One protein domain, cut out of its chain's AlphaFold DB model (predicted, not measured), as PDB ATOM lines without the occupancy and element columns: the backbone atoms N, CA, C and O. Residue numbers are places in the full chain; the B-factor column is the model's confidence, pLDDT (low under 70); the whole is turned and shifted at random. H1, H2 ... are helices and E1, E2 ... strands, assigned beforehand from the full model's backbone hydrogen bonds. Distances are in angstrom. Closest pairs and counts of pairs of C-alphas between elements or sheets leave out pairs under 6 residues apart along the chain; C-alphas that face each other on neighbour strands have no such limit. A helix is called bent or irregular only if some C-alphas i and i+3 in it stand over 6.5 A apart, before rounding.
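AT A GLANCE: This is residues 3 to 26, 70 to 151 and 252 to 320 of the 360 residues of the protein "DUF2235 domain-containing protein" of Photobacterium halotolerans (UniProt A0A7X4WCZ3). A parallel sheet of four strands, E1, E2, E3 and E5, makes the core, with H3 covering one face and H1 the other, where E4 also lies near E3 and E5. H2 sits at the sheet's level, and beyond the first residues of H3 the helical hairpin H4 and H5 packs loosely, its helices the farthest from the mean of the C-alphas. The printed part has 175 residues, with five named helices and five named strands in the order E1 H1 E2 E3 E4 E5 H2 H3 H4 H5; the class is mixed, helices and strands. The sheet's order is E1, E2, E3, E5, and the whole is compact, with a radius of gyration of the C-alphas of 15.9 A and spans of 47 by 37 by 30 A.

HOW THE PARTS SIT: E1, residues 3 to 8, is an edge strand parallel to E2, residues 70 to 77, with N 5 and O 73 2.9 A apart, within hydrogen-bond range. H1, residues 10 to 24, is on the sheet at a height of 8.5 A, over E1 and only just over E2, with 3 C-alphas falling there; it runs along the strands. E3, residues 105 to 111, is parallel to E2, with N 76 and O 107 2.8 A apart. E4, residues 121 to 126, pairs with no named strand; its closest C-alphas to E5, residues 134 to 139, are those of Leu 124 and Glu 136, 6.9 A apart. E5, the other edge strand, is parallel to E3, with N 108 and O 135 2.8 A apart. H2, residues 143 to 147, is at the sheet's level. H3, residues 253 to 267, lies over E2 and E3 at a height of 9.2 A, on the opposite face from H1: three layers, with helices on both faces of a sheet. With residues 253 to 258 alone H3 touches H2, the closest C-alphas being those of Asp 145 and Ala 254, 4.9 A. H4, residues 287 to 296, only just touches H3, with 3 pairs of C-alphas within 8 A, the closest Leu 256 and Trp 293, 6.1 A. H4 and H5, residues 310 to 320, form a hairpin and only just touch, with 3 such pairs, the closest Leu 292 and Glu 312, 7.5 A. Every O i to N i+4 pair is within hydrogen-bond range in H1 and H2; in H3 10 of 11 are, in H4 5 of 6, in H5 5 of 7.

IN THESE COORDINATES: E1 begins at C-alpha 3 (-2.500, 17.017, 24.888). From first to last C-alpha H1 measures 20.8 A, E2 20.9 A, E3 20.2 A and H3 21.8 A. H3 begins at C-alpha 253 (8.104, 39.115, 37.443). H5 is irregular, with C-alphas 315 and 318 7.8 A apart, and ends at C-alpha 320 (11.908, 44.008, 38.549).

THE WHOLE: The C-alphas of Leu 26 and Gln 315, the two farthest apart, are 50.3 A apart. Residues 27 to 69 and 152 to 251 are not printed; the C-alpha gaps are 11.5 A and 9.8 A. The links E2 to E3, H3 to H4 and H4 to H5 are long. Residues 82 to 89 are under 70 in pLDDT, and the mean of the printed part is 94.2.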
ATOM      1  N   PHE A   3      -3.752  16.436  24.417       97.06
ATOM      2  CA  PHE A   3      -2.500  17.017  24.888       97.06
ATOM      3  C   PHE A   3      -2.715  18.416  25.464       97.06
ATOM      4  O   PHE A   3      -3.495  19.211  24.932       97.06
ATOM      5  N   ASP A   4      -1.916  18.726  26.481       98.00
ATOM      6  CA  ASP A   4      -1.626  20.082  26.926       98.00
ATOM      7  C   ASP A   4      -0.150  20.351  26.657       98.00
ATOM      8  O   ASP A   4       0.717  19.567  27.051       98.00
ATOM      9  N   VAL A   5       0.144  21.431  25.943       98.44
ATOM     10  CA  VAL A   5       1.501  21.724  25.487       98.44
ATOM     11  C   VAL A   5       1.943  23.049  26.064       98.44
ATOM     12  O   VAL A   5       1.248  24.052  25.931       98.44
ATOM     13  N   PHE A   6       3.133  23.055  26.651       98.50
ATOM     14  CA  PHE A   6       3.767  24.263  27.148       98.50
ATOM     15  C   PHE A   6       5.132  24.450  26.508       98.50
ATOM     16  O   PHE A   6       5.838  23.481  26.223       98.50
ATOM     17  N   GLY A   7       5.531  25.701  26.314       98.19
ATOM     18  CA  GLY A   7       6.875  26.006  25.855       98.19
ATOM     19  C   GLY A   7       7.280  27.439  26.147       98.19
ATOM     20  O   GLY A   7       6.456  28.346  26.125       98.19
ATOM     21  N   PHE A   8       8.572  27.639  26.392       98.19
ATOM     22  CA  PHE A   8       9.198  28.950  26.545       98.19
ATOM     23  C   PHE A   8      10.271  29.140  25.472       98.19
ATOM     24  O   PHE A   8      11.039  28.213  25.206       98.19
ATOM     25  N   SER A   9      10.357  30.332  24.874       95.50
ATOM     26  CA  SER A   9      11.420  30.692  23.929       95.50
ATOM     27  C   SER A   9      11.417  29.771  22.702       95.50
ATOM     28  O   SER A   9      10.372  29.523  22.102       95.50
ATOM     29  N   ARG A  10      12.563  29.181  22.350       93.88
ATOM     30  CA  ARG A  10      12.662  28.114  21.342       93.88
ATOM     31  C   ARG A  10      11.846  26.872  21.703       93.88
ATOM     32  O   ARG A  10      11.372  26.182  20.811       93.88
ATOM     33  N   GLY A  11      11.629  26.599  22.990       95.81
ATOM     34  CA  GLY A  11      10.695  25.567  23.438       95.81
ATOM     35  C   GLY A  11       9.243  25.898  23.083       95.81
ATOM     36  O   GLY A  11       8.487  24.993  22.757       95.81
ATOM     37  N   ALA A  12       8.858  27.180  23.063       97.56
ATOM     38  CA  ALA A  12       7.552  27.617  22.562       97.56
ATOM     39  C   ALA A  12       7.455  27.429  21.041       97.56
ATOM     40  O   ALA A  12       6.444  26.948  20.537       97.56
ATOM     41  N   ALA A  13       8.529  27.720  20.304       95.31
ATOM     42  CA  ALA A  13       8.582  27.455  18.869       95.31
ATOM     43  C   ALA A  13       8.474  25.942  18.567       95.31
ATOM     44  O   ALA A  13       7.675  25.529  17.727       95.31
ATOM     45  N   LEU A  14       9.179  25.097  19.330       94.81
ATOM     46  CA  LEU A  14       9.042  23.639  19.250       94.81
ATOM     47  C   LEU A  14       7.649  23.156  19.660       94.81
ATOM     48  O   LEU A  14       7.136  22.242  19.029       94.81
ATOM     49  N   ALA A  15       7.013  23.763  20.665       97.75
ATOM     50  CA  ALA A  15       5.635  23.458  21.047       97.75
ATOM     51  C   ALA A  15       4.661  23.721  19.889       97.75
ATOM     52  O   ALA A  15       3.830  22.869  19.577       97.75
ATOM     53  N   ARG A  16       4.804  24.861  19.199       97.12
ATOM     54  CA  ARG A  16       3.996  25.193  18.013       97.12
ATOM     55  C   ARG A  16       4.210  24.173  16.893       97.12
ATOM     56  O   ARG A  16       3.246  23.653  16.335       97.12
ATOM     57  N   HIS A  17       5.465  23.826  16.622       95.25
ATOM     58  CA  HIS A  17       5.791  22.805  15.634       95.25
ATOM     59  C   HIS A  17       5.261  21.417  16.018       95.25
ATOM     60  O   HIS A  17       4.707  20.719  15.175       95.25
ATOM     61  N   PHE A  18       5.367  21.036  17.291       96.12
ATOM     62  CA  PHE A  18       4.847  19.775  17.815       96.12
ATOM     63  C   PHE A  18       3.335  19.662  17.623       96.12
ATOM     64  O   PHE A  18       2.872  18.615  17.180       96.12
ATOM     65  N   VAL A  19       2.575  20.731  17.886       97.38
ATOM     66  CA  VAL A  19       1.126  20.761  17.623       97.38
ATOM     67  C   VAL A  19       0.847  20.443  16.154       97.38
ATOM     68  O   VAL A  19       0.070  19.537  15.858       97.38
ATOM     69  N   ASN A  20       1.536  21.114  15.226       95.69
ATOM     70  CA  ASN A  20       1.386  20.841  13.796       95.69
ATOM     71  C   ASN A  20       1.789  19.400  13.428       95.69
ATOM     72  O   ASN A  20       1.078  18.735  12.675       95.69
ATOM     73  N   ALA A  21       2.898  18.901  13.977       93.19
ATOM     74  CA  ALA A  21       3.425  17.573  13.673       93.19
ATOM     75  C   ALA A  21       2.520  16.453  14.200       93.19
ATOM     76  O   ALA A  21       2.260  15.483  13.496       93.19
ATOM     77  N   ALA A  22       1.988  16.608  15.409       94.25
ATOM     78  CA  ALA A  22       1.071  15.654  16.015       94.25
ATOM     79  C   ALA A  22      -0.299  15.641  15.325       94.25
ATOM     80  O   ALA A  22      -0.869  14.566  15.148       94.25
ATOM     81  N   LEU A  23      -0.809  16.800  14.887       93.81
ATOM     82  CA  LEU A  23      -2.024  16.869  14.063       93.81
ATOM     83  C   LEU A  23      -1.827  16.229  12.684       93.81
ATOM     84  O   LEU A  23      -2.782  15.703  12.115       93.81
ATOM     85  N   ALA A  24      -0.603  16.246  12.152       91.19
ATOM     86  CA  ALA A  24      -0.271  15.548  10.914       91.19
ATOM     87  C   ALA A  24      -0.190  14.017  11.087       91.19
ATOM     88  O   ALA A  24      -0.315  13.289  10.102       91.19
ATOM     89  N   GLY A  25      -0.020  13.524  12.318       89.69
ATOM     90  CA  GLY A  25      -0.142  12.111  12.664       89.69
ATOM     91  C   GLY A  25       0.843  11.642  13.737       89.69
ATOM     92  O   GLY A  25       1.966  12.132  13.843       89.69
ATOM     93  N   LEU A  26       0.427  10.633  14.506       89.31
ATOM     94  CA  LEU A  26       1.294   9.888  15.425       89.31
ATOM     95  C   LEU A  26       1.718   8.549  14.805       89.31
ATOM     96  O   LEU A  26       0.975   8.004  13.988       89.31
ATOM     97  N   SER A  70      -5.995  15.552  19.732       96.31
ATOM     98  CA  SER A  70      -6.573  16.850  20.069       96.31
ATOM     99  C   SER A  70      -5.670  17.606  21.039       96.31
ATOM    100  O   SER A  70      -4.914  17.005  21.804       96.31
ATOM    101  N   PHE A  71      -5.766  18.932  21.017       98.12
ATOM    102  CA  PHE A  71      -5.072  19.810  21.952       98.12
ATOM    103  C   PHE A  71      -6.091  20.603  22.748       98.12
ATOM    104  O   PHE A  71      -6.945  21.291  22.183       98.12
ATOM    105  N   ARG A  72      -5.997  20.513  24.067       97.75
ATOM    106  CA  ARG A  72      -6.861  21.262  24.971       97.75
ATOM    107  C   ARG A  72      -6.281  22.643  25.234       97.75
ATOM    108  O   ARG A  72      -6.963  23.645  25.030       97.75
ATOM    109  N   PHE A  73      -5.001  22.710  25.579       98.62
ATOM    110  CA  PHE A  73      -4.326  23.970  25.853       98.62
ATOM    111  C   PHE A  73      -2.929  24.018  25.233       98.62
ATOM    112  O   PHE A  73      -2.168  23.054  25.310       98.62
ATOM    113  N   VAL A  74      -2.582  25.162  24.647       98.81
ATOM    114  CA  VAL A  74      -1.224  25.473  24.190       98.81
ATOM    115  C   VAL A  74      -0.767  26.752  24.891       98.81
ATOM    116  O   VAL A  74      -1.211  27.844  24.543       98.81
ATOM    117  N   GLY A  75       0.090  26.607  25.902       98.75
ATOM    118  CA  GLY A  75       0.622  27.690  26.728       98.75
ATOM    119  C   GLY A  75       2.043  28.074  26.328       98.75
ATOM    120  O   GLY A  75       2.991  27.321  26.539       98.75
ATOM    121  N   LEU A  76       2.211  29.263  25.768       98.81
ATOM    122  CA  LEU A  76       3.474  29.739  25.223       98.81
ATOM    123  C   LEU A  76       3.998  30.922  26.036       98.81
ATOM    124  O   LEU A  76       3.267  31.856  26.358       98.81
ATOM    125  N   PHE A  77       5.293  30.910  26.315       98.75
ATOM    126  CA  PHE A  77       6.007  32.042  26.883       98.75
ATOM    127  C   PHE A  77       6.973  32.576  25.835       98.75
ATOM    128  O   PHE A  77       7.916  31.893  25.432       98.75
ATOM    129  N   ASP A  78       6.704  33.799  25.402       98.12
ATOM    130  CA  ASP A  78       7.570  34.651  24.604       98.12
ATOM    131  C   ASP A  78       8.265  33.915  23.447       98.12
ATOM    132  O   ASP A  78       9.480  33.720  23.447       98.12
ATOM    133  N   THR A  79       7.476  33.438  22.481       97.38
ATOM    134  CA  THR A  79       7.980  32.612  21.378       97.38
ATOM    135  C   THR A  79       9.057  33.343  20.583       97.38
ATOM    136  O   THR A  79       8.797  34.401  20.014       97.38
ATOM    137  N   VAL A  80      10.239  32.732  20.485       91.31
ATOM    138  CA  VAL A  80      11.340  33.183  19.625       91.31
ATOM    139  C   VAL A  80      11.667  32.055  18.656       91.31
ATOM    140  O   VAL A  80      12.055  30.960  19.076       91.31
ATOM    141  N   GLY A  81      11.485  32.338  17.371       74.19
ATOM    142  CA  GLY A  81      11.962  31.524  16.259       74.19
ATOM    143  C   GLY A  81      13.386  31.951  15.891       74.19
ATOM    144  O   GLY A  81      13.730  33.115  16.101       74.19
ATOM    145  N   SER A  82      14.248  30.982  15.558       66.69
ATOM    146  CA  SER A  82      15.702  31.114  15.293       66.69
ATOM    147  C   SER A  82      16.381  29.726  15.232       66.69
ATOM    148  O   SER A  82      17.451  29.518  15.818       66.69
ATOM    149  N   PHE A  83      15.754  28.713  14.618       61.78
ATOM    150  CA  PHE A  83      16.343  27.358  14.595       61.78
ATOM    151  C   PHE A  83      17.607  27.249  13.734       61.78
ATOM    152  O   PHE A  83      18.457  26.405  14.018       61.78
ATOM    153  N   TYR A  84      17.757  28.110  12.725       60.59
ATOM    154  CA  TYR A  84      18.905  28.096  11.815       60.59
ATOM    155  C   TYR A  84      19.842  29.281  12.049       60.59
ATOM    156  O   TYR A  84      21.038  29.082  12.271       60.59
ATOM    157  N   LEU A  85      19.313  30.507  12.049       59.19
ATOM    158  CA  LEU A  85      20.080  31.721  12.318       59.19
ATOM    159  C   LEU A  85      19.377  32.566  13.390       59.19
ATOM    160  O   LEU A  85      18.194  32.860  13.251       59.19
ATOM    161  N   PRO A  86      20.079  32.985  14.457       60.34
ATOM    162  CA  PRO A  86      19.511  33.899  15.439       60.34
ATOM    163  C   PRO A  86      19.032  35.211  14.807       60.34
ATOM    164  O   PRO A  86      19.796  35.879  14.109       60.34
ATOM    165  N   GLY A  87      17.789  35.597  15.094       56.62
ATOM    166  CA  GLY A  87      17.246  36.912  14.748       56.62
ATOM    167  C   GLY A  87      16.708  37.080  13.323       56.62
ATOM    168  O   GLY A  87      16.456  38.220  12.928       56.62
ATOM    169  N   ASN A  88      16.521  36.004  12.552       66.94
ATOM    170  CA  ASN A  88      15.824  36.056  11.262       66.94
ATOM    171  C   ASN A  88      14.463  35.340  11.311       66.94
ATOM    172  O   ASN A  88      14.166  34.633  12.264       66.94
ATOM    173  N   ASP A  89      13.639  35.571  10.287       68.62
ATOM    174  CA  ASP A  89      12.302  34.972  10.115       68.62
ATOM    175  C   ASP A  89      12.362  33.691   9.251       68.62
ATOM    176  O   ASP A  89      11.432  33.357   8.523       68.62
ATOM    177  N   ASP A  90      13.518  33.013   9.243       70.94
ATOM    178  CA  ASP A  90      13.725  31.764   8.503       70.94
ATOM    179  C   ASP A  90      13.850  30.605   9.489       70.94
ATOM    180  O   ASP A  90      14.920  30.275  10.011       70.94
ATOM    181  N   GLU A  91      12.712  29.967   9.722       74.06
ATOM    182  CA  GLU A  91      12.592  28.795  10.583       74.06
ATOM    183  C   GLU A  91      12.903  27.490   9.843       74.06
ATOM    184  O   GLU A  91      12.666  26.404  10.378       74.06
ATOM    185  N   GLY A  92      13.432  27.586   8.615       73.38
ATOM    186  CA  GLY A  92      13.686  26.487   7.694       73.38
ATOM    187  C   GLY A  92      12.493  25.549   7.591       73.38
ATOM    188  O   GLY A  92      11.443  25.920   7.078       73.38
ATOM    189  N   ASN A  93      12.644  24.312   8.072       78.62
ATOM    190  CA  ASN A  93      11.567  23.326   7.976       78.62
ATOM    191  C   ASN A  93      10.516  23.460   9.108       78.62
ATOM    192  O   ASN A  93       9.406  22.941   8.991       78.62
ATOM    193  N   PHE A  94      10.818  24.165  10.203       85.62
ATOM    194  CA  PHE A  94       9.921  24.242  11.357       85.62
ATOM    195  C   PHE A  94       8.702  25.134  11.087       85.62
ATOM    196  O   PHE A  94       8.799  26.346  10.933       85.62
ATOM    197  N   ILE A  95       7.514  24.531  11.113       88.50
ATOM    198  CA  ILE A  95       6.241  25.255  10.991       88.50
ATOM    199  C   ILE A  95       5.818  25.846  12.339       88.50
ATOM    200  O   ILE A  95       5.391  25.108  13.232       88.50
ATOM    201  N   LEU A  96       5.888  27.175  12.464       91.56
ATOM    202  CA  LEU A  96       5.447  27.894  13.665       91.56
ATOM    203  C   LEU A  96       4.008  28.413  13.567       91.56
ATOM    204  O   LEU A  96       3.358  28.604  14.594       91.56
ATOM    205  N   SER A  97       3.459  28.613  12.369       92.31
ATOM    206  CA  SER A  97       2.056  29.015  12.217       92.31
ATOM    207  C   SER A  97       1.122  27.959  12.820       92.31
ATOM    208  O   SER A  97       1.324  26.761  12.648       92.31
ATOM    209  N   LEU A  98       0.106  28.398  13.564       94.94
ATOM    210  CA  LEU A  98      -0.898  27.514  14.156       94.94
ATOM    211  C   LEU A  98      -2.236  27.746  13.458       94.94
ATOM    212  O   LEU A  98      -2.663  28.890  13.288       94.94
ATOM    213  N   LYS A  99      -2.893  26.661  13.040       94.62
ATOM    214  CA  LYS A  99      -4.230  26.739  12.442       94.62
ATOM    215  C   LYS A  99      -5.270  27.101  13.513       94.62
ATOM    216  O   LYS A  99      -5.130  26.635  14.641       94.62
ATOM    217  N   PRO A 100      -6.327  27.868  13.188       95.94
ATOM    218  CA  PRO A 100      -7.348  28.264  14.165       95.94
ATOM    219  C   PRO A 100      -7.990  27.096  14.929       95.94
ATOM    220  O   PRO A 100      -8.347  27.238  16.092       95.94
ATOM    221  N   ASP A 101      -8.115  25.931  14.299       95.62
ATOM    222  CA  ASP A 101      -8.714  24.719  14.859       95.62
ATOM    223  C   ASP A 101      -7.701  23.781  15.543       95.62
ATOM    224  O   ASP A 101      -8.064  22.674  15.938       95.62
ATOM    225  N   CYS A 102      -6.438  24.197  15.713       96.75
ATOM    226  CA  CYS A 102      -5.386  23.311  16.220       96.75
ATOM    227  C   CYS A 102      -5.555  22.920  17.693       96.75
ATOM    228  O   CYS A 102      -5.047  21.878  18.100       96.75
ATOM    229  N   ALA A 103      -6.217  23.757  18.498       97.88
ATOM    230  CA  ALA A 103      -6.407  23.557  19.931       97.88
ATOM    231  C   ALA A 103      -7.673  24.261  20.434       97.88
ATOM    232  O   ALA A 103      -8.119  25.244  19.845       97.88
ATOM    233  N   GLN A 104      -8.223  23.818  21.566       97.44
ATOM    234  CA  GLN A 104      -9.370  24.497  22.186       97.44
ATOM    235  C   GLN A 104      -8.999  25.902  22.682       97.44
ATOM    236  O   GLN A 104      -9.823  26.812  22.608       97.44
ATOM    237  N   LYS A 105      -7.765  26.093  23.171       98.06
ATOM    238  CA  LYS A 105      -7.252  27.395  23.609       98.06
ATOM    239  C   LYS A 105      -5.740  27.505  23.407       98.06
ATOM    240  O   LYS A 105      -4.996  26.600  23.780       98.06
ATOM    241  N   VAL A 106      -5.293  28.636  22.866       98.75
ATOM    242  CA  VAL A 106      -3.873  28.980  22.703       98.75
ATOM    243  C   VAL A 106      -3.606  30.298  23.421       98.75
ATOM    244  O   VAL A 106      -4.277  31.292  23.154       98.75
ATOM    245  N   VAL A 107      -2.642  30.320  24.336       98.75
ATOM    246  CA  VAL A 107      -2.274  31.515  25.107       98.75
ATOM    247  C   VAL A 107      -0.782  31.755  24.963       98.75
ATOM    248  O   VAL A 107       0.008  30.858  25.235       98.75
ATOM    249  N   GLN A 108      -0.392  32.967  24.573       98.81
ATOM    250  CA  GLN A 108       0.997  33.406  24.557       98.81
ATOM    251  C   GLN A 108       1.190  34.620  25.468       98.81
ATOM    252  O   GLN A 108       0.513  35.636  25.315       98.81
ATOM    253  N   LEU A 109       2.132  34.522  26.407       98.81
ATOM    254  CA  LEU A 109       2.561  35.641  27.247       98.81
ATOM    255  C   LEU A 109       3.849  36.232  26.670       98.81
ATOM    256  O   LEU A 109       4.819  35.504  26.476       98.81
ATOM    257  N   CYS A 110       3.865  37.531  26.387       98.56
ATOM    258  CA  CYS A 110       4.936  38.215  25.663       98.56
ATOM    259  C   CYS A 110       5.679  39.222  26.550       98.56
ATOM    260  O   CYS A 110       5.064  39.960  27.317       98.56
ATOM    261  N   ALA A 111       6.999  39.306  26.390       98.44
ATOM    262  CA  ALA A 111       7.870  40.250  27.088       98.44
ATOM    263  C   ALA A 111       7.834  41.660  26.476       98.44
ATOM    264  O   ALA A 111       8.130  41.856  25.297       98.44
ATOM    265  N   HIS A 112       7.521  42.680  27.273       97.81
ATOM    266  CA  HIS A 112       7.541  44.065  26.792       97.81
ATOM    267  C   HIS A 112       8.956  44.641  26.618       97.81
ATOM    268  O   HIS A 112       9.198  45.420  25.698       97.81
ATOM    269  N   HIS A 113       9.888  44.288  27.508       97.62
ATOM    270  CA  HIS A 113      11.230  44.884  27.593       97.62
ATOM    271  C   HIS A 113      12.323  44.030  26.931       97.62
ATOM    272  O   HIS A 113      13.510  44.196  27.218       97.62
ATOM    273  N   GLU A 114      11.937  43.100  26.052       97.44
ATOM    274  CA  GLU A 114      12.887  42.357  25.230       97.44
ATOM    275  C   GLU A 114      13.173  43.115  23.933       97.44
ATOM    276  O   GLU A 114      12.306  43.240  23.070       97.44
ATOM    277  N   TYR A 115      14.402  43.603  23.795       96.56
ATOM    278  CA  TYR A 115      14.823  44.422  22.657       96.56
ATOM    279  C   TYR A 115      16.005  43.825  21.898       96.56
ATOM    280  O   TYR A 115      16.509  44.464  20.985       96.56
ATOM    281  N   ARG A 116      16.515  42.643  22.260       95.81
ATOM    282  CA  ARG A 116      17.685  42.063  21.586       95.81
ATOM    283  C   ARG A 116      17.335  41.624  20.168       95.81
ATOM    284  O   ARG A 116      16.345  40.931  19.947       95.81
ATOM    285  N   LYS A 117      18.229  41.925  19.220       91.69
ATOM    286  CA  LYS A 117      18.122  41.537  17.798       91.69
ATOM    287  C   LYS A 117      17.877  40.044  17.595       91.69
ATOM    288  O   LYS A 117      17.118  39.662  16.714       91.69
ATOM    289  N   ASN A 118      18.504  39.219  18.428       90.88
ATOM    290  CA  ASN A 118      18.444  37.762  18.339       90.88
ATOM    291  C   ASN A 118      17.212  37.151  19.035       90.88
ATOM    292  O   ASN A 118      17.105  35.931  19.096       90.88
ATOM    293  N   PHE A 119      16.319  37.976  19.596       94.19
ATOM    294  CA  PHE A 119      15.112  37.544  20.310       94.19
ATOM    295  C   PHE A 119      13.831  38.192  19.739       94.19
ATOM    296  O   PHE A 119      13.039  38.766  20.497       94.19
ATOM    297  N   PRO A 120      13.605  38.132  18.410       94.44
ATOM    298  CA  PRO A 120      12.366  38.624  17.825       94.44
ATOM    299  C   PRO A 120      11.180  37.792  18.324       94.44
ATOM    300  O   PRO A 120      11.264  36.569  18.444       94.44
ATOM    301  N   LEU A 121      10.066  38.458  18.619       96.19
ATOM    302  CA  LEU A 121       8.825  37.778  18.972       96.19
ATOM    303  C   LEU A 121       8.202  37.159  17.726       96.19
ATOM    304  O   LEU A 121       7.946  37.882  16.768       96.19
ATOM    305  N   ILE A 122       7.832  35.883  17.771       95.12
ATOM    306  CA  ILE A 122       6.877  35.325  16.811       95.12
ATOM    307  C   ILE A 122       5.481  35.479  17.409       95.12
ATOM    308  O   ILE A 122       5.120  34.771  18.356       95.12
ATOM    309  N   THR A 123       4.690  36.413  16.879       96.12
ATOM    310  CA  THR A 123       3.311  36.619  17.353       96.12
ATOM    311  C   THR A 123       2.433  35.412  17.009       96.12
ATOM    312  O   THR A 123       2.752  34.622  16.117       96.12
ATOM    313  N   LEU A 124       1.316  35.248  17.717       96.06
ATOM    314  CA  LEU A 124       0.236  34.335  17.330       96.06
ATOM    315  C   LEU A 124      -0.587  34.850  16.143       96.06
ATOM    316  O   LEU A 124      -1.347  34.087  15.548       96.06
ATOM    317  N   LYS A 125      -0.458  36.133  15.794       94.31
ATOM    318  CA  LYS A 125      -1.208  36.721  14.686       94.31
ATOM    319  C   LYS A 125      -0.742  36.153  13.347       94.31
ATOM    320  O   LYS A 125       0.455  35.963  13.112       94.31
ATOM    321  N   THR A 126      -1.702  35.965  12.452       89.12
ATOM    322  CA  THR A 126      -1.472  35.621  11.048       89.12
ATOM    323  C   THR A 126      -2.101  36.713  10.199       89.12
ATOM    324  O   THR A 126      -3.288  37.006  10.346       89.12
ATOM    325  N   HIS A 127      -1.297  37.385   9.373       86.19
ATOM    326  CA  HIS A 127      -1.709  38.595   8.642       86.19
ATOM    327  C   HIS A 127      -2.383  39.659   9.539       86.19
ATOM    328  O   HIS A 127      -3.348  40.315   9.149       86.19
ATOM    329  N   GLY A 128      -1.887  39.814  10.774       88.06
ATOM    330  CA  GLY A 128      -2.402  40.777  11.755       88.06
ATOM    331  C   GLY A 128      -3.699  40.371  12.468       88.06
ATOM    332  O   GLY A 128      -4.159  41.115  13.332       88.06
ATOM    333  N   LEU A 129      -4.264  39.204  12.155       90.81
ATOM    334  CA  LEU A 129      -5.493  38.689  12.758       90.81
ATOM    335  C   LEU A 129      -5.189  37.594  13.781       90.81
ATOM    336  O   LEU A 129      -4.262  36.806  13.600       90.81
ATOM    337  N   LEU A 130      -5.993  37.544  14.840       94.94
ATOM    338  CA  LEU A 130      -5.917  36.538  15.894       94.94
ATOM    339  C   LEU A 130      -7.225  35.723  15.897       94.94
ATOM    340  O   LEU A 130      -8.290  36.344  15.909       94.94
ATOM    341  N   PRO A 131      -7.177  34.380  15.848       96.12
ATOM    342  CA  PRO A 131      -8.362  33.535  16.025       96.12
ATOM    343  C   PRO A 131      -9.049  33.733  17.388       96.12
ATOM    344  O   PRO A 131      -8.388  34.065  18.367       96.12
ATOM    345  N   ASP A 132     -10.354  33.457  17.480       96.44
ATOM    346  CA  ASP A 132     -11.164  33.688  18.697       96.44
ATOM    347  C   ASP A 132     -10.690  32.895  19.934       96.44
ATOM    348  O   ASP A 132     -10.921  33.288  21.080       96.44
ATOM    349  N   ASN A 133     -10.042  31.754  19.707       97.25
ATOM    350  CA  ASN A 133      -9.476  30.869  20.726       97.25
ATOM    351  C   ASN A 133      -7.986  31.135  21.009       97.25
ATOM    352  O   ASN A 133      -7.371  30.387  21.774       97.25
ATOM    353  N   PHE A 134      -7.395  32.151  20.376       98.38
ATOM    354  CA  PHE A 134      -5.993  32.522  20.536       98.38
ATOM    355  C   PHE A 134      -5.906  33.831  21.320       98.38
ATOM    356  O   PHE A 134      -6.651  34.775  21.069       98.38
ATOM    357  N   TYR A 135      -4.964  33.903  22.254       98.50
ATOM    358  CA  TYR A 135      -4.811  35.042  23.153       98.50
ATOM    359  C   TYR A 135      -3.336  35.394  23.292       98.50
ATOM    360  O   TYR A 135      -2.511  34.524  23.562       98.50
ATOM    361  N   GLU A 136      -3.003  36.670  23.124       97.88
ATOM    362  CA  GLU A 136      -1.646  37.186  23.299       97.88
ATOM    363  C   GLU A 136      -1.680  38.330  24.318       97.88
ATOM    364  O   GLU A 136      -2.364  39.331  24.106       97.88
ATOM    365  N   GLU A 137      -0.981  38.168  25.440       98.56
ATOM    366  CA  GLU A 137      -0.936  39.139  26.539       98.56
ATOM    367  C   GLU A 137       0.485  39.672  26.727       98.56
ATOM    368  O   GLU A 137       1.454  38.920  26.646       98.56
ATOM    369  N   ILE A 138       0.625  40.970  27.000       98.44
ATOM    370  CA  ILE A 138       1.932  41.628  27.118       98.44
ATOM    371  C   ILE A 138       2.228  41.916  28.588       98.44
ATOM    372  O   ILE A 138       1.586  42.763  29.215       98.44
ATOM    373  N   PHE A 139       3.247  41.246  29.112       98.69
ATOM    374  CA  PHE A 139       3.699  41.361  30.491       98.69
ATOM    375  C   PHE A 139       4.935  42.261  30.614       98.69
ATOM    376  O   PHE A 139       5.709  42.403  29.656       98.69
ATOM    377  N   PRO A 140       5.139  42.894  31.785       98.31
ATOM    378  CA  PRO A 140       6.384  43.589  32.047       98.31
ATOM    379  C   PRO A 140       7.532  42.580  32.058       98.31
ATOM    380  O   PRO A 140       7.355  41.444  32.476       98.31
ATOM    381  N   GLY A 141       8.706  43.011  31.614       98.00
ATOM    382  CA  GLY A 141       9.950  42.248  31.748       98.00
ATOM    383  C   GLY A 141      10.621  41.947  30.415       98.00
ATOM    384  O   GLY A 141      10.030  42.164  29.355       98.00
ATOM    385  N   ALA A 142      11.868  41.493  30.476       97.75
ATOM    386  CA  ALA A 142      12.581  40.898  29.353       97.75
ATOM    387  C   ALA A 142      12.174  39.424  29.149       97.75
ATOM    388  O   ALA A 142      11.326  38.877  29.851       97.75
ATOM    389  N   HIS A 143      12.790  38.756  28.176       97.81
ATOM    390  CA  HIS A 143      12.433  37.393  27.774       97.81
ATOM    391  C   HIS A 143      12.356  36.387  28.941       97.81
ATOM    392  O   HIS A 143      11.358  35.689  29.107       97.81
ATOM    393  N   SER A 144      13.390  36.349  29.788       97.38
ATOM    394  CA  SER A 144      13.452  35.446  30.949       97.38
ATOM    395  C   SER A 144      12.763  35.993  32.200       97.38
ATOM    396  O   SER A 144      12.593  35.244  33.158       97.38
ATOM    397  N   ASP A 145      12.310  37.249  32.189       98.44
ATOM    398  CA  ASP A 145      11.354  37.725  33.193       98.44
ATOM    399  C   ASP A 145       9.975  37.122  32.928       98.44
ATOM    400  O   ASP A 145       9.265  36.804  33.868       98.44
ATOM    401  N   VAL A 146       9.599  36.925  31.659       98.38
ATOM    402  CA  VAL A 146       8.309  36.320  31.292       98.38
ATOM    403  C   VAL A 146       8.349  34.797  31.335       98.38
ATOM    404  O   VAL A 146       7.414  34.181  31.838       98.38
ATOM    405  N   GLY A 147       9.402  34.175  30.805       97.06
ATOM    406  CA  GLY A 147       9.505  32.713  30.753       97.06
ATOM    407  C   GLY A 147      10.219  32.051  31.928       97.06
ATOM    408  O   GLY A 147      10.243  30.826  32.007       97.06
ATOM    409  N   GLY A 148      10.819  32.843  32.820       94.88
ATOM    410  CA  GLY A 148      11.680  32.358  33.892       94.88
ATOM    411  C   GLY A 148      13.138  32.132  33.462       94.88
ATOM    412  O   GLY A 148      13.497  32.132  32.280       94.88
ATOM    413  N   GLY A 149      14.002  31.947  34.464       92.81
ATOM    414  CA  GLY A 149      15.432  31.656  34.285       92.81
ATOM    415  C   GLY A 149      16.380  32.632  34.984       92.81
ATOM    416  O   GLY A 149      17.562  32.318  35.129       92.81
ATOM    417  N   TYR A 150      15.885  33.779  35.457       95.94
ATOM    418  CA  TYR A 150      16.669  34.669  36.312       95.94
ATOM    419  C   TYR A 150      16.790  34.131  37.740       95.94
ATOM    420  O   TYR A 150      15.877  33.501  38.288       95.94
ATOM    421  N   SER A 151      17.956  34.368  38.334       93.94
ATOM    422  CA  SER A 151      18.231  33.977  39.716       93.94
ATOM    423  C   SER A 151      17.514  34.915  40.686       93.94
ATOM    424  O   SER A 151      17.308  36.077  40.348       93.94
ATOM    425  N   ALA A 252      10.886  38.303  40.584       97.62
ATOM    426  CA  ALA A 252       9.477  38.286  40.962       97.62
ATOM    427  C   ALA A 252       8.526  38.331  39.754       97.62
ATOM    428  O   ALA A 252       7.453  37.730  39.786       97.62
ATOM    429  N   VAL A 253       8.924  38.989  38.661       98.06
ATOM    430  CA  VAL A 253       8.104  39.115  37.443       98.06
ATOM    431  C   VAL A 253       7.735  37.757  36.844       98.06
ATOM    432  O   VAL A 253       6.594  37.582  36.420       98.06
ATOM    433  N   ALA A 254       8.638  36.774  36.897       97.94
ATOM    434  CA  ALA A 254       8.363  35.429  36.390       97.94
ATOM    435  C   ALA A 254       7.222  34.741  37.146       97.94
ATOM    436  O   ALA A 254       6.523  33.905  36.580       97.94
ATOM    437  N   GLY A 255       6.972  35.119  38.403       98.00
ATOM    438  CA  GLY A 255       5.832  34.606  39.153       98.00
ATOM    439  C   GLY A 255       4.500  35.135  38.627       98.00
ATOM    440  O   GLY A 255       3.542  34.373  38.561       98.00
ATOM    441  N   LEU A 256       4.441  36.388  38.153       97.38
ATOM    442  CA  LEU A 256       3.218  36.945  37.553       97.38
ATOM    443  C   LEU A 256       2.772  36.149  36.330       97.38
ATOM    444  O   LEU A 256       1.589  35.849  36.169       97.38
ATOM    445  N   THR A 257       3.713  35.841  35.442       98.25
ATOM    446  CA  THR A 257       3.428  35.130  34.196       98.25
ATOM    447  C   THR A 257       3.180  33.651  34.451       98.25
ATOM    448  O   THR A 257       2.286  33.076  33.828       98.25
ATOM    449  N   GLN A 258       3.903  33.042  35.394       98.50
ATOM    450  CA  GLN A 258       3.679  31.658  35.811       98.50
ATOM    451  C   GLN A 258       2.272  31.473  36.403       98.50
ATOM    452  O   GLN A 258       1.553  30.563  35.984       98.50
ATOM    453  N   GLU A 259       1.844  32.369  37.298       98.44
ATOM    454  CA  GLU A 259       0.502  32.357  37.892       98.44
ATOM    455  C   GLU A 259      -0.585  32.648  36.852       98.44
ATOM    456  O   GLU A 259      -1.608  31.960  36.817       98.44
ATOM    457  N   ARG A 260      -0.360  33.610  35.940       98.56
ATOM    458  CA  ARG A 260      -1.302  33.861  34.840       98.56
ATOM    459  C   ARG A 260      -1.475  32.622  33.974       98.56
ATOM    460  O   ARG A 260      -2.608  32.249  33.681       98.56
ATOM    461  N   MET A 261      -0.383  31.973  33.576       98.69
ATOM    462  CA  MET A 261      -0.451  30.771  32.750       98.69
ATOM    463  C   MET A 261      -1.156  29.626  33.485       98.69
ATOM    464  O   MET A 261      -2.036  28.998  32.896       98.69
ATOM    465  N   LYS A 262      -0.830  29.393  34.768       98.31
ATOM    466  CA  LYS A 262      -1.514  28.400  35.615       98.31
ATOM    467  C   LYS A 262      -3.015  28.648  35.644       98.31
ATOM    468  O   LYS A 262      -3.774  27.748  35.301       98.31
ATOM    469  N   GLN A 263      -3.432  29.876  35.946       98.12
ATOM    470  CA  GLN A 263      -4.841  30.262  36.005       98.12
ATOM    471  C   GLN A 263      -5.576  29.931  34.693       98.12
ATOM    472  O   GLN A 263      -6.671  29.373  34.710       98.12
ATOM    473  N   GLN A 264      -4.987  30.247  33.534       98.44
ATOM    474  CA  GLN A 264      -5.638  29.991  32.241       98.44
ATOM    475  C   GLN A 264      -5.646  28.511  31.849       98.44
ATOM    476  O   GLN A 264      -6.611  28.053  31.230       98.44
ATOM    477  N   ALA A 265      -4.603  27.777  32.229       98.19
ATOM    478  CA  ALA A 265      -4.512  26.332  32.082       98.19
ATOM    479  C   ALA A 265      -5.575  25.611  32.933       98.19
ATOM    480  O   ALA A 265      -6.283  24.740  32.429       98.19
ATOM    481  N   GLU A 266      -5.763  26.014  34.191       98.00
ATOM    482  CA  GLU A 266      -6.794  25.467  35.088       98.00
ATOM    483  C   GLU A 266      -8.204  25.724  34.564       98.00
ATOM    484  O   GLU A 266      -9.041  24.823  34.545       98.00
ATOM    485  N   LEU A 267      -8.461  26.930  34.048       97.25
ATOM    486  CA  LEU A 267      -9.729  27.256  33.389       97.25
ATOM    487  C   LEU A 267      -9.966  26.437  32.110       97.25
ATOM    488  O   LEU A 267     -11.104  26.344  31.653       97.25
ATOM    489  N   ALA A 268      -8.916  25.868  31.512       96.38
ATOM    490  CA  ALA A 268      -9.016  24.906  30.416       96.38
ATOM    491  C   ALA A 268      -9.136  23.447  30.905       96.38
ATOM    492  O   ALA A 268      -9.304  22.551  30.085       96.38
ATOM    493  N   GLY A 269      -9.098  23.200  32.218       96.62
ATOM    494  CA  GLY A 269      -9.265  21.885  32.842       96.62
ATOM    495  C   GLY A 269      -7.961  21.163  33.192       96.62
ATOM    496  O   GLY A 269      -7.996  19.959  33.455       96.62
ATOM    497  N   ILE A 270      -6.813  21.843  33.150       97.31
ATOM    498  CA  ILE A 270      -5.525  21.269  33.565       97.31
ATOM    499  C   ILE A 270      -5.460  21.211  35.092       97.31
ATOM    500  O   ILE A 270      -5.785  22.182  35.769       97.31
ATOM    501  N   GLU A 271      -5.006  20.078  35.623       95.75
ATOM    502  CA  GLU A 271      -4.797  19.867  37.054       95.75
ATOM    503  C   GLU A 271      -3.301  19.945  37.375       95.75
ATOM    504  O   GLU A 271      -2.478  19.321  36.701       95.75
ATOM    505  N   TRP A 272      -2.945  20.703  38.412       95.31
ATOM    506  CA  TRP A 272      -1.564  20.876  38.858       95.31
ATOM    507  C   TRP A 272      -1.310  20.103  40.151       95.31
ATOM    508  O   TRP A 272      -2.175  20.019  41.023       95.31
ATOM    509  N   ASN A 273      -0.096  19.568  40.310       95.62
ATOM    510  CA  ASN A 273       0.342  19.078  41.612       95.62
ATOM    511  C   ASN A 273       0.786  20.263  42.476       95.62
ATOM    512  O   ASN A 273       1.928  20.706  42.385       95.62
ATOM    513  N   GLU A 274      -0.112  20.749  43.329       93.94
ATOM    514  CA  GLU A 274       0.137  21.897  44.211       93.94
ATOM    515  C   GLU A 274       1.334  21.703  45.157       93.94
ATOM    516  O   GLU A 274       1.931  22.678  45.599       93.94
ATOM    517  N   VAL A 275       1.722  20.458  45.464       94.19
ATOM    518  CA  VAL A 275       2.896  20.181  46.313       94.19
ATOM    519  C   VAL A 275       4.205  20.485  45.584       94.19
ATOM    520  O   VAL A 275       5.150  20.974  46.199       94.19
ATOM    521  N   ASP A 276       4.252  20.212  44.280       94.94
ATOM    522  CA  ASP A 276       5.445  20.403  43.448       94.94
ATOM    523  C   ASP A 276       5.436  21.762  42.727       94.94
ATOM    524  O   ASP A 276       6.415  22.135  42.075       94.94
ATOM    525  N   TYR A 277       4.333  22.508  42.822       94.75
ATOM    526  CA  TYR A 277       4.185  23.802  42.176       94.75
ATOM    527  C   TYR A 277       4.903  24.893  42.975       94.75
ATOM    528  O   TYR A 277       4.432  25.365  44.009       94.75
ATOM    529  N   ILE A 278       6.068  25.301  42.475       94.31
ATOM    530  CA  ILE A 278       6.926  26.299  43.115       94.31
ATOM    531  C   ILE A 278       6.953  27.553  42.245       94.31
ATOM    532  O   ILE A 278       7.279  27.495  41.058       94.31
ATOM    533  N   THR A 279       6.633  28.694  42.843       95.81
ATOM    534  CA  THR A 279       6.786  30.012  42.217       95.81
ATOM    535  C   THR A 279       8.182  30.588  42.485       95.81
ATOM    536  O   THR A 279       8.866  30.150  43.418       95.81
ATOM    537  N   PRO A 280       8.640  31.576  41.693       96.50
ATOM    538  CA  PRO A 280       9.908  32.250  41.934       96.50
ATOM    539  C   PRO A 280       9.968  32.832  43.345       96.50
ATOM    540  O   PRO A 280       8.991  33.372  43.861       96.50
ATOM    541  N   GLU A 281      11.128  32.717  43.985       95.62
ATOM    542  CA  GLU A 281      11.279  33.047  45.402       95.62
ATOM    543  C   GLU A 281      10.913  34.503  45.713       95.62
ATOM    544  O   GLU A 281      10.241  34.764  46.716       95.62
ATOM    545  N   ASP A 282      11.308  35.438  44.847       97.50
ATOM    546  CA  ASP A 282      11.084  36.863  45.079       97.50
ATOM    547  C   ASP A 282       9.621  37.266  44.834       97.50
ATOM    548  O   ASP A 282       9.136  38.213  45.450       97.50
ATOM    549  N   PHE A 283       8.873  36.504  44.020       97.69
ATOM    550  CA  PHE A 283       7.446  36.748  43.770       97.69
ATOM    551  C   PHE A 283       6.633  36.716  45.066       97.69
ATOM    552  O   PHE A 283       5.812  37.593  45.317       97.69
ATOM    553  N   ASN A 284       6.914  35.742  45.933       94.12
ATOM    554  CA  ASN A 284       6.198  35.577  47.200       94.12
ATOM    555  C   ASN A 284       6.608  36.602  48.270       94.12
ATOM    556  O   ASN A 284       5.971  36.681  49.321       94.12
ATOM    557  N   LYS A 285       7.694  37.349  48.043       96.06
ATOM    558  CA  LYS A 285       8.269  38.297  49.009       96.06
ATOM    559  C   LYS A 285       8.010  39.753  48.640       96.06
ATOM    560  O   LYS A 285       8.080  40.607  49.522       96.06
ATOM    561  N   ASP A 286       7.713  40.037  47.375       97.06
ATOM    562  CA  ASP A 286       7.501  41.390  46.873       97.06
ATOM    563  C   ASP A 286       6.011  41.805  46.961       97.06
ATOM    564  O   ASP A 286       5.181  41.370  46.155       97.06
ATOM    565  N   PRO A 287       5.629  42.683  47.913       97.06
ATOM    566  CA  PRO A 287       4.231  43.076  48.103       97.06
ATOM    567  C   PRO A 287       3.676  43.917  46.945       97.06
ATOM    568  O   PRO A 287       2.461  43.977  46.747       97.06
ATOM    569  N   HIS A 288       4.542  44.591  46.187       97.75
ATOM    570  CA  HIS A 288       4.144  45.440  45.071       97.75
ATOM    571  C   HIS A 288       3.809  44.584  43.841       97.75
ATOM    572  O   HIS A 288       2.797  44.843  43.184       97.75
ATOM    573  N   ILE A 289       4.581  43.522  43.590       97.75
ATOM    574  CA  ILE A 289       4.261  42.499  42.583       97.75
ATOM    575  C   ILE A 289       2.982  41.743  42.944       97.75
ATOM    576  O   ILE A 289       2.117  41.589  42.085       97.75
ATOM    577  N   LEU A 290       2.803  41.331  44.203       98.00
ATOM    578  CA  LEU A 290       1.581  40.639  44.633       98.00
ATOM    579  C   LEU A 290       0.336  41.524  44.463       98.00
ATOM    580  O   LEU A 290      -0.696  41.073  43.969       98.00
ATOM    581  N   LYS A 291       0.444  42.820  44.776       98.00
ATOM    582  CA  LYS A 291      -0.635  43.788  44.525       98.00
ATOM    583  C   LYS A 291      -0.920  43.976  43.031       98.00
ATOM    584  O   LYS A 291      -2.069  44.205  42.648       98.00
ATOM    585  N   LEU A 292       0.111  43.924  42.186       98.12
ATOM    586  CA  LEU A 292      -0.067  43.949  40.738       98.12
ATOM    587  C   LEU A 292      -0.782  42.676  40.262       98.12
ATOM    588  O   LEU A 292      -1.744  42.778  39.502       98.12
ATOM    589  N   TRP A 293      -0.386  41.503  40.763       98.25
ATOM    590  CA  TRP A 293      -1.049  40.230  40.469       98.25
ATOM    591  C   TRP A 293      -2.540  40.264  40.802       98.25
ATOM    592  O   TRP A 293      -3.364  39.930  39.952       98.25
ATOM    593  N   ASP A 294      -2.894  40.748  41.996       97.75
ATOM    594  CA  ASP A 294      -4.285  40.848  42.448       97.75
ATOM    595  C   ASP A 294      -5.179  41.637  41.490       97.75
ATOM    596  O   ASP A 294      -6.367  41.356  41.394       97.75
ATOM    597  N   ARG A 295      -4.614  42.597  40.752       97.31
ATOM    598  CA  ARG A 295      -5.332  43.326  39.702       97.31
ATOM    599  C   ARG A 295      -5.355  42.585  38.375       97.31
ATOM    600  O   ARG A 295      -6.371  42.604  37.690       97.31
ATOM    601  N   LEU A 296      -4.223  42.011  37.969       98.25
ATOM    602  CA  LEU A 296      -4.084  41.394  36.651       98.25
ATOM    603  C   LEU A 296      -4.892  40.097  36.530       98.25
ATOM    604  O   LEU A 296      -5.452  39.835  35.468       98.25
ATOM    605  N   LYS A 297      -4.999  39.315  37.609       97.56
ATOM    606  CA  LYS A 297      -5.699  38.021  37.609       97.56
ATOM    607  C   LYS A 297      -7.191  38.122  37.282       97.56
ATOM    608  O   LYS A 297      -7.751  37.163  36.754       97.56
ATOM    609  N   ASP A 298      -7.805  39.272  37.557       97.25
ATOM    610  CA  ASP A 298      -9.231  39.531  37.325       97.25
ATOM    611  C   ASP A 298      -9.514  40.088  35.918       97.25
ATOM    612  O   ASP A 298     -10.672  40.233  35.520       97.25
ATOM    613  N   LEU A 299      -8.472  40.405  35.138       98.31
ATOM    614  CA  LEU A 299      -8.641  40.900  33.776       98.31
ATOM    615  C   LEU A 299      -9.042  39.762  32.820       98.31
ATOM    616  O   LEU A 299      -8.465  38.666  32.891       98.31
ATOM    617  N   PRO A 300      -9.974  40.018  31.875       97.81
ATOM    618  CA  PRO A 300     -10.329  39.045  30.848       97.81
ATOM    619  C   PRO A 300      -9.102  38.562  30.068       97.81
ATOM    620  O   PRO A 300      -8.171  39.331  29.811       97.81
ATOM    621  N   LEU A 301      -9.100  37.289  29.678       97.44
ATOM    622  CA  LEU A 301      -8.012  36.707  28.897       97.44
ATOM    623  C   LEU A 301      -7.806  37.461  27.574       97.44
ATOM    624  O   LEU A 301      -8.763  37.767  26.868       97.44
ATOM    625  N   GLY A 302      -6.548  37.757  27.252       97.12
ATOM    626  CA  GLY A 302      -6.140  38.494  26.055       97.12
ATOM    627  C   GLY A 302      -6.167  40.014  26.212       97.12
ATOM    628  O   GLY A 302      -5.977  40.719  25.226       97.12
ATOM    629  N   THR A 303      -6.419  40.539  27.419       97.88
ATOM    630  CA  THR A 303      -6.564  41.993  27.637       97.88
ATOM    631  C   THR A 303      -5.420  42.636  28.415       97.88
ATOM    632  O   THR A 303      -5.393  43.861  28.539       97.88
ATOM    633  N   ILE A 304      -4.464  41.851  28.920       98.56
ATOM    634  CA  ILE A 304      -3.307  42.397  29.636       98.56
ATOM    635  C   ILE A 304      -2.353  43.063  28.639       98.56
ATOM    636  O   ILE A 304      -1.802  42.434  27.735       98.56
ATOM    637  N   THR A 305      -2.155  44.363  28.836       98.25
ATOM    638  CA  THR A 305      -1.321  45.251  28.021       98.25
ATOM    639  C   THR A 305      -0.476  46.160  28.923       98.25
ATOM    640  O   THR A 305      -0.739  46.246  30.127       98.25
ATOM    641  N   PRO A 306       0.492  46.922  28.372       98.31
ATOM    642  CA  PRO A 306       1.298  47.854  29.163       98.31
ATOM    643  C   PRO A 306       0.489  48.861  29.976       98.31
ATOM    644  O   PRO A 306       0.861  49.186  31.101       98.31
ATOM    645  N   ALA A 307      -0.670  49.295  29.475       98.25
ATOM    646  CA  ALA A 307      -1.546  50.214  30.197       98.25
ATOM    647  C   ALA A 307      -1.987  49.679  31.574       98.25
ATOM    648  O   ALA A 307      -2.303  50.467  32.464       98.25
ATOM    649  N   ASN A 308      -1.985  48.357  31.771       98.38
ATOM    650  CA  ASN A 308      -2.410  47.727  33.018       98.38
ATOM    651  C   ASN A 308      -1.329  47.704  34.109       98.38
ATOM    652  O   ASN A 308      -1.682  47.487  35.269       98.38
ATOM    653  N   TRP A 309      -0.051  47.898  33.766       98.12
ATOM    654  CA  TRP A 309       1.074  47.712  34.697       98.12
ATOM    655  C   TRP A 309       2.173  48.784  34.608       98.12
ATOM    656  O   TRP A 309       3.070  48.817  35.451       98.12
ATOM    657  N   ILE A 310       2.144  49.674  33.607       97.88
ATOM    658  CA  ILE A 310       3.229  50.644  33.365       97.88
ATOM    659  C   ILE A 310       3.442  51.599  34.543       97.88
ATOM    660  O   ILE A 310       4.563  52.029  34.796       97.88
ATOM    661  N   THR A 311       2.387  51.908  35.302       97.50
ATOM    662  CA  THR A 311       2.493  52.779  36.481       97.50
ATOM    663  C   THR A 311       3.346  52.127  37.566       97.50
ATOM    664  O   THR A 311       4.225  52.778  38.124       97.50
ATOM    665  N   GLU A 312       3.129  50.840  37.832       97.31
ATOM    666  CA  GLU A 312       3.900  50.066  38.803       97.31
ATOM    667  C   GLU A 312       5.342  49.873  38.331       97.31
ATOM    668  O   GLU A 312       6.271  50.066  39.109       97.31
ATOM    669  N   VAL A 313       5.548  49.583  37.043       97.00
ATOM    670  CA  VAL A 313       6.897  49.461  36.469       97.00
ATOM    671  C   VAL A 313       7.660  50.784  36.506       97.00
ATOM    672  O   VAL A 313       8.852  50.783  36.788       97.00
ATOM    673  N   ASN A 314       7.007  51.928  36.313       97.19
ATOM    674  CA  ASN A 314       7.675  53.224  36.466       97.19
ATOM    675  C   ASN A 314       8.137  53.482  37.910       97.19
ATOM    676  O   ASN A 314       9.100  54.213  38.120       97.19
ATOM    677  N   GLN A 315       7.455  52.899  38.898       97.19
ATOM    678  CA  GLN A 315       7.779  53.072  40.316       97.19
ATOM    679  C   GLN A 315       8.790  52.042  40.825       97.19
ATOM    680  O   GLN A 315       9.660  52.399  41.609       97.19
ATOM    681  N   HIS A 316       8.689  50.789  40.380       96.88
ATOM    682  CA  HIS A 316       9.413  49.646  40.950       96.88
ATOM    683  C   HIS A 316      10.246  48.869  39.922       96.88
ATOM    684  O   HIS A 316      11.015  47.979  40.273       96.88
ATOM    685  N   GLY A 317      10.155  49.216  38.638       95.69
ATOM    686  CA  GLY A 317      10.798  48.484  37.544       95.69
ATOM    687  C   GLY A 317      12.321  48.436  37.617       95.69
ATOM    688  O   GLY A 317      12.922  47.552  37.016       95.69
ATOM    689  N   TYR A 318      12.951  49.332  38.383       94.62
ATOM    690  CA  TYR A 318      14.392  49.285  38.647       94.62
ATOM    691  C   TYR A 318      14.822  48.032  39.436       94.62
ATOM    692  O   TYR A 318      15.981  47.645  39.332       94.62
ATOM    693  N   GLN A 319      13.903  47.398  40.176       95.56
ATOM    694  CA  GLN A 319      14.109  46.128  40.886       95.56
ATOM    695  C   GLN A 319      13.541  44.915  40.149       95.56
ATOM    696  O   GLN A 319      13.895  43.796  40.492       95.56
ATOM    697  N   TRP A 320      12.662  45.108  39.165       97.25
ATOM    698  CA  TRP A 320      11.908  44.008  38.549       97.25
ATOM    699  C   TRP A 320      12.363  43.637  37.147       97.25
ATOM    700  O   TRP A 320      12.222  42.493  36.736       97.25
TER     701      TRP A 320